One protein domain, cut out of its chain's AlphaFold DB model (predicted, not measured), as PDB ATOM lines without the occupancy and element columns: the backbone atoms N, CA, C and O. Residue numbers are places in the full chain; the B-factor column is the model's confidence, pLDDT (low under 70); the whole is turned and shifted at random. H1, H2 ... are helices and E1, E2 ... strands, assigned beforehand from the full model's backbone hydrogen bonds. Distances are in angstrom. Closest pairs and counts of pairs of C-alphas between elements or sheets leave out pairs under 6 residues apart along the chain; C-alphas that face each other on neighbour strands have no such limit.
ATOM      1  N   ASN A   4     160.987 261.342 376.165       67.56
ATOM      2  CA  ASN A   4     159.921 261.272 377.150       67.56
ATOM      3  C   ASN A   4     158.969 262.441 376.886       67.56
ATOM      4  O   ASN A   4     159.377 263.593 376.738       67.56
ATOM      5  N   LEU A   5     157.689 262.125 376.740       70.25
ATOM      6  CA  LEU A   5     156.639 263.107 376.520       70.25
ATOM      7  C   LEU A   5     155.744 263.097 377.754       70.25
ATOM      8  O   LEU A   5     155.229 262.039 378.111       70.25
ATOM      9  N   GLU A   6     155.580 264.251 378.392       73.06
ATOM     10  CA  GLU A   6     154.732 264.409 379.567       73.06
ATOM     11  C   GLU A   6     153.567 265.349 379.241       73.06
ATOM     12  O   GLU A   6     153.732 266.445 378.700       73.06
ATOM     13  N   PHE A   7     152.356 264.910 379.562       73.50
ATOM     14  CA  PHE A   7     151.153 265.709 379.382       73.50
ATOM     15  C   PHE A   7     150.722 266.254 380.739       73.50
ATOM     16  O   PHE A   7     150.530 265.486 381.677       73.50
ATOM     17  N   SER A   8     150.549 267.571 380.827       73.06
ATOM     18  CA  SER A   8     150.035 268.244 382.020       73.06
ATOM     19  C   SER A   8     148.865 269.153 381.649       73.06
ATOM     20  O   SER A   8     148.745 269.616 380.515       73.06
ATOM     21  N   ILE A   9     147.969 269.410 382.590       68.38
ATOM     22  CA  ILE A   9     146.920 270.417 382.429       68.38
ATOM     23  C   ILE A   9     147.248 271.519 383.423       68.38
ATOM     24  O   ILE A   9     147.561 271.233 384.576       68.38
ATOM     25  N   ASP A  10     147.235 272.766 382.964       73.75
ATOM     26  CA  ASP A  10     147.339 273.896 383.873       73.75
ATOM     27  C   ASP A  10     145.981 274.108 384.542       73.75
ATOM     28  O   ASP A  10     145.025 274.566 383.912       73.75
ATOM     29  N   GLU A  11     145.891 273.736 385.816       66.00
ATOM     30  CA  GLU A  11     144.649 273.792 386.594       66.00
ATOM     31  C   GLU A  11     144.145 275.228 386.793       66.00
ATOM     32  O   GLU A  11     142.943 275.440 386.934       66.00
ATOM     33  N   ALA A  12     145.040 276.222 386.744       65.62
ATOM     34  CA  ALA A  12     144.691 277.629 386.924       65.62
ATOM     35  C   ALA A  12     143.921 278.209 385.728       65.62
ATOM     36  O   ALA A  12     142.959 278.954 385.909       65.62
ATOM     37  N   SER A  13     144.326 277.866 384.502       69.00
ATOM     38  CA  SER A  13     143.694 278.378 383.281       69.00
ATOM     39  C   SER A  13     142.762 277.382 382.587       69.00
ATOM     40  O   SER A  13     142.104 277.743 381.609       69.00
ATOM     41  N   GLY A  14     142.730 276.124 383.040       71.81
ATOM     42  CA  GLY A  14     142.043 275.026 382.357       71.81
ATOM     43  C   GLY A  14     142.641 274.697 380.983       71.81
ATOM     44  O   GLY A  14     142.025 273.980 380.192       71.81
ATOM     45  N   LYS A  15     143.824 275.237 380.658       75.12
ATOM     46  CA  LYS A  15     144.482 275.042 379.364       75.12
ATOM     47  C   LYS A  15     145.327 273.774 379.398       75.12
ATOM     48  O   LYS A  15     146.040 273.489 380.358       75.12
ATOM     49  N   VAL A  16     145.284 273.020 378.304       80.12
ATOM     50  CA  VAL A  16     146.138 271.841 378.127       80.12
ATOM     51  C   VAL A  16     147.568 272.297 377.841       80.12
ATOM     52  O   VAL A  16     147.793 273.087 376.922       80.12
ATOM     53  N   ILE A  17     148.529 271.782 378.610       81.81
ATOM     54  CA  ILE A  17     149.953 272.099 378.497       81.81
ATOM     55  C   ILE A  17     150.748 270.816 378.235       81.81
ATOM     56  O   ILE A  17     151.008 270.002 379.123       81.81
ATOM     57  N   VAL A  18     151.237 270.661 377.013       84.44
ATOM     58  CA  VAL A  18     152.119 269.548 376.652       84.44
ATOM     59  C   VAL A  18     153.565 269.942 376.933       84.44
ATOM     60  O   VAL A  18     154.020 270.961 376.415       84.44
ATOM     61  N   LYS A  19     154.304 269.141 377.711       86.00
ATOM     62  CA  LYS A  19     155.741 269.328 377.965       86.00
ATOM     63  C   LYS A  19     156.535 268.152 377.396       86.00
ATOM     64  O   LYS A  19     156.209 266.985 377.583       86.00
ATOM     65  N   VAL A  20     157.609 268.453 376.682       85.12
ATOM     66  CA  VAL A  20     158.562 267.445 376.208       85.12
ATOM     67  C   VAL A  20     159.758 267.477 377.139       85.12
ATOM     68  O   VAL A  20     160.381 268.531 377.278       85.12
ATOM     69  N   ILE A  21     160.083 266.338 377.746       84.44
ATOM     70  CA  ILE A  21     161.192 266.216 378.689       84.44
ATOM     71  C   ILE A  21     162.285 265.348 378.067       84.44
ATOM     72  O   ILE A  21     162.039 264.244 377.574       84.44
ATOM     73  N   ALA A  22     163.512 265.856 378.068       82.50
ATOM     74  CA  ALA A  22     164.662 265.092 377.625       82.50
ATOM     75  C   ALA A  22     164.912 263.933 378.601       82.50
ATOM     76  O   ALA A  22     165.091 264.125 379.802       82.50
ATOM     77  N   SER A  23     164.868 262.702 378.088       77.62
ATOM     78  CA  SER A  23     164.914 261.482 378.905       77.62
ATOM     79  C   SER A  23     166.242 261.265 379.635       77.62
ATOM     80  O   SER A  23     166.310 260.423 380.525       77.62
ATOM     81  N   ASP A  24     167.301 261.943 379.201       81.56
ATOM     82  CA  ASP A  24     168.667 261.839 379.713       81.56
ATOM     83  C   ASP A  24     168.946 262.790 380.885       81.56
ATOM     84  O   ASP A  24     169.686 262.435 381.798       81.56
ATOM     85  N   SER A  25     168.344 263.977 380.862       85.19
ATOM     86  CA  SER A  25     168.612 265.089 381.778       85.19
ATOM     87  C   SER A  25     167.421 265.446 382.665       85.19
ATOM     88  O   SER A  25     167.604 266.052 383.716       85.19
ATOM     89  N   GLY A  26     166.199 265.087 382.261       82.44
ATOM     90  CA  GLY A  26     164.972 265.540 382.920       82.44
ATOM     91  C   GLY A  26     164.605 266.993 382.601       82.44
ATOM     92  O   GLY A  26     163.667 267.528 383.188       82.44
ATOM     93  N   GLU A  27     165.307 267.640 381.668       84.56
ATOM     94  CA  GLU A  27     165.051 269.030 381.293       84.56
ATOM     95  C   GLU A  27     163.847 269.158 380.346       84.56
ATOM     96  O   GLU A  27     163.654 268.352 379.431       84.56
ATOM     97  N   VAL A  28     163.037 270.205 380.535       85.75
ATOM     98  CA  VAL A  28     161.946 270.546 379.613       85.75
ATOM     99  C   VAL A  28     162.530 271.194 378.360       85.75
ATOM    100  O   VAL A  28     162.920 272.357 378.372       85.75
ATOM    101  N   VAL A  29     162.520 270.468 377.245       87.06
ATOM    102  CA  VAL A  29     163.058 270.957 375.963       87.06
ATOM    103  C   VAL A  29     162.010 271.648 375.093       87.06
ATOM    104  O   VAL A  29     162.345 272.348 374.136       87.06
ATOM    105  N   ARG A  30     160.717 271.439 375.373       87.69
ATOM    106  CA  ARG A  30     159.624 272.093 374.642       87.69
ATOM    107  C   ARG A  30     158.335 272.122 375.453       87.69
ATOM    108  O   ARG A  30     158.051 271.187 376.195       87.69
ATOM    109  N   GLN A  31     157.522 273.148 375.228       86.31
ATOM    110  CA  GLN A  31     156.174 273.277 375.773       86.31
ATOM    111  C   GLN A  31     155.197 273.723 374.674       86.31
ATOM    112  O   GLN A  31     155.565 274.542 373.825       86.31
ATOM    113  N   ILE A  32     153.973 273.191 374.674       85.50
ATOM    114  CA  ILE A  32     152.880 273.609 373.786       85.50
ATOM    115  C   ILE A  32     151.598 273.804 374.611       85.50
ATOM    116  O   ILE A  32     151.146 272.837 375.226       85.50
ATOM    117  N   PRO A  33     150.975 274.995 374.584       83.31
ATOM    118  CA  PRO A  33     151.468 276.258 374.015       83.31
ATOM    119  C   PRO A  33     152.793 276.716 374.641       83.31
ATOM    120  O   PRO A  33     153.142 276.277 375.737       83.31
ATOM    121  N   ASN A  34     153.550 277.580 373.955       84.00
ATOM    122  CA  ASN A  34     154.792 278.096 374.536       84.00
ATOM    123  C   ASN A  34     154.485 278.985 375.766       84.00
ATOM    124  O   ASN A  34     153.412 279.586 375.873       84.00
ATOM    125  N   ALA A  35     155.431 279.070 376.701       82.56
ATOM    126  CA  ALA A  35     155.258 279.841 377.933       82.56
ATOM    127  C   ALA A  35     154.970 281.334 377.689       82.56
ATOM    128  O   ALA A  35     154.229 281.964 378.441       82.56
ATOM    129  N   GLU A  36     155.556 281.912 376.644       83.19
ATOM    130  CA  GLU A  36     155.444 283.340 376.332       83.19
ATOM    131  C   GLU A  36     154.034 283.716 375.861       83.19
ATOM    132  O   GLU A  36     153.472 284.707 376.320       83.19
ATOM    133  N   ILE A  37     153.423 282.887 375.011       83.25
ATOM    134  CA  ILE A  37     152.040 283.025 374.543       83.25
ATOM    135  C   ILE A  37     151.077 282.881 375.723       83.25
ATOM    136  O   ILE A  37     150.086 283.605 375.779       83.25
ATOM    137  N   LEU A  38     151.359 281.987 376.679       83.62
ATOM    138  CA  LEU A  38     150.538 281.855 377.887       83.62
ATOM    139  C   LEU A  38     150.548 283.148 378.707       83.62
ATOM    140  O   LEU A  38     149.477 283.656 379.026       83.62
ATOM    141  N   LYS A  39     151.733 283.718 378.968       84.00
ATOM    142  CA  LYS A  39     151.876 284.995 379.691       84.00
ATOM    143  C   LYS A  39     151.214 286.162 378.958       84.00
ATOM    144  O   LYS A  39     150.587 287.010 379.589       84.00
ATOM    145  N   LEU A  40     151.340 286.199 377.631       84.25
ATOM    146  CA  LEU A  40     150.699 287.215 376.802       84.25
ATOM    147  C   LEU A  40     149.172 287.104 376.861       84.25
ATOM    148  O   LEU A  40     148.493 288.112 377.043       84.25
ATOM    149  N   ALA A  41     148.630 285.892 376.732       82.75
ATOM    150  CA  ALA A  41     147.192 285.655 376.814       82.75
ATOM    151  C   ALA A  41     146.622 286.069 378.179       82.75
ATOM    152  O   ALA A  41     145.539 286.646 378.230       82.75
ATOM    153  N   ASP A  42     147.360 285.803 379.256       81.81
ATOM    154  CA  ASP A  42     146.994 286.202 380.618       81.81
ATOM    155  C   ASP A  42     146.964 287.734 380.759       81.81
ATOM    156  O   ASP A  42     145.939 288.323 381.097       81.81
ATOM    157  N   SER A  43     148.037 288.400 380.319       83.25
ATOM    158  CA  SER A  43     148.158 289.866 380.364       83.25
ATOM    159  C   SER A  43     147.068 290.587 379.554       83.25
ATOM    160  O   SER A  43     146.564 291.631 379.970       83.25
ATOM    161  N   LEU A  44     146.684 290.043 378.390       82.88
ATOM    162  CA  LEU A  44     145.596 290.590 377.565       82.88
ATOM    163  C   LEU A  44     144.219 290.399 378.215       82.88
ATOM    164  O   LEU A  44     143.366 291.283 378.115       82.88
ATOM    165  N   SER A  45     143.991 289.259 378.870       78.25
ATOM    166  CA  SER A  45     142.757 288.992 379.613       78.25
ATOM    167  C   SER A  45     142.581 289.984 380.767       78.25
ATOM    168  O   SER A  45     141.519 290.598 380.903       78.25
ATOM    169  N   ASP A  46     143.643 290.212 381.538       76.31
ATOM    170  CA  ASP A  46     143.636 291.143 382.667       76.31
ATOM    171  C   ASP A  46     143.369 292.584 382.227       76.31
ATOM    172  O   ASP A  46     142.506 293.264 382.790       76.31
ATOM    173  N   ALA A  47     144.050 293.042 381.174       75.56
ATOM    174  CA  ALA A  47     143.855 294.383 380.631       75.56
ATOM    175  C   ALA A  47     142.412 294.604 380.148       75.56
ATOM    176  O   ALA A  47     141.804 295.630 380.460       75.56
ATOM    177  N   ASN A  48     141.833 293.626 379.442       69.94
ATOM    178  CA  ASN A  48     140.438 293.692 379.007       69.94
ATOM    179  C   ASN A  48     139.483 293.796 380.204       69.94
ATOM    180  O   ASN A  48     138.599 294.653 380.211       69.94
ATOM    181  N   SER A  49     139.684 292.980 381.240       73.94
ATOM    182  CA  SER A  49     138.866 292.996 382.461       73.94
ATOM    183  C   SER A  49     138.864 294.367 383.153       73.94
ATOM    184  O   SER A  49     137.807 294.876 383.537       73.94
ATOM    185  N   LEU A  50     140.030 295.016 383.251       78.44
ATOM    186  CA  LEU A  50     140.153 296.363 383.818       78.44
ATOM    187  C   LEU A  50     139.425 297.423 382.979       78.44
ATOM    188  O   LEU A  50     138.725 298.267 383.542       78.44
ATOM    189  N   LEU A  51     139.535 297.363 381.648       79.19
ATOM    190  CA  LEU A  51     138.843 298.291 380.747       79.19
ATOM    191  C   LEU A  51     137.316 298.170 380.843       79.19
ATOM    192  O   LEU A  51     136.623 299.186 380.820       79.19
ATOM    193  N   PHE A  52     136.780 296.954 380.987       77.88
ATOM    194  CA  PHE A  52     135.340 296.754 381.185       77.88
ATOM    195  C   PHE A  52     134.855 297.280 382.540       77.88
ATOM    196  O   PHE A  52     133.770 297.854 382.606       77.88
ATOM    197  N   ARG A  53     135.659 297.151 383.603       71.56
ATOM    198  CA  ARG A  53     135.339 297.704 384.931       71.56
ATOM    199  C   ARG A  53     135.331 299.229 384.958       71.56
ATOM    200  O   ARG A  53     134.464 299.809 385.593       71.56
ATOM    201  N   ALA A  54     136.269 299.874 384.266       67.62
ATOM    202  CA  ALA A  54     136.361 301.336 384.213       67.62
ATOM    203  C   ALA A  54     135.215 302.001 383.427       67.62
ATOM    204  O   ALA A  54     135.054 303.216 383.485       67.62
ATOM    205  N   LYS A  55     134.449 301.216 382.659       61.66
ATOM    206  CA  LYS A  55     133.335 301.691 381.833       61.66
ATOM    207  C   LYS A  55     131.968 301.581 382.533       61.66
ATOM    208  O   LYS A  55     130.972 301.963 381.921       61.66
TER     209      LYS A  55
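Overview. This is residues 4 to 55 of the 56 residues of the protein "Flagellin FlaG" of Pseudomonas amygdali pv. photiniae (UniProt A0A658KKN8). A small, strongly twisted sheet of three strands, E1, E2 and E3, makes one end, and a single long helix, H1, leads away from E3 as an arm whose residues 43 to 53, with 54 and 55 after them, stick out free. The arm makes much of the length: the C-alphas span 53 by 17 by 11 A, while the body without residues 43 to 55 spans 33 by 17 by 11 A. The printed part has 52 residues, in the order E1, E2, E3, H1; the sheet's order is E1 - E2 - E3, all antiparallel, and the class is mixed, helices and strands. The whole is only just extended, close to loose, with a radius of gyration of the C-alphas of 15.1 A.

Arrangement. Begin at E1, residues 4 to 10, an edge strand, and look across to E2, residues 15 to 22, the inner strand: they form an antiparallel hairpin at 154 degrees, with N 6 and O 19 2.9 A apart, within hydrogen-bond range. E2 forms a second antiparallel hairpin, at 155 degrees, with the edge strand E3, residues 28 to 32; here N 18 and O 32 are 2.8 A apart. These strands are a meander, each the antiparallel neighbour of the one before. H1, residues 35 to 53, is only just not on the sheet, with 4 pairs of C-alphas within 10 A, and is apart from E1 and E2. In H1 every O i to N i+4 pair is within hydrogen-bond range.

Along the chain. Find C-alpha 4 at (159.921, 261.272, 377.150); from there E1 runs 19.0 A to Asp 10. E2 covers 22.6 A and E3 11.2 A. H1 runs 27.7 A from Ala 35 to C-alpha 53 at (135.339, 297.704, 384.931).

Size, cuts and confidence. The C-alphas farthest apart, of Asp 24 and Lys 55, are 53.3 A apart. The printed part has no cut, and its three links are tight. Look for pLDDT under 70 at residues 4, 9, 11 to 13, 48 and 54 to 55.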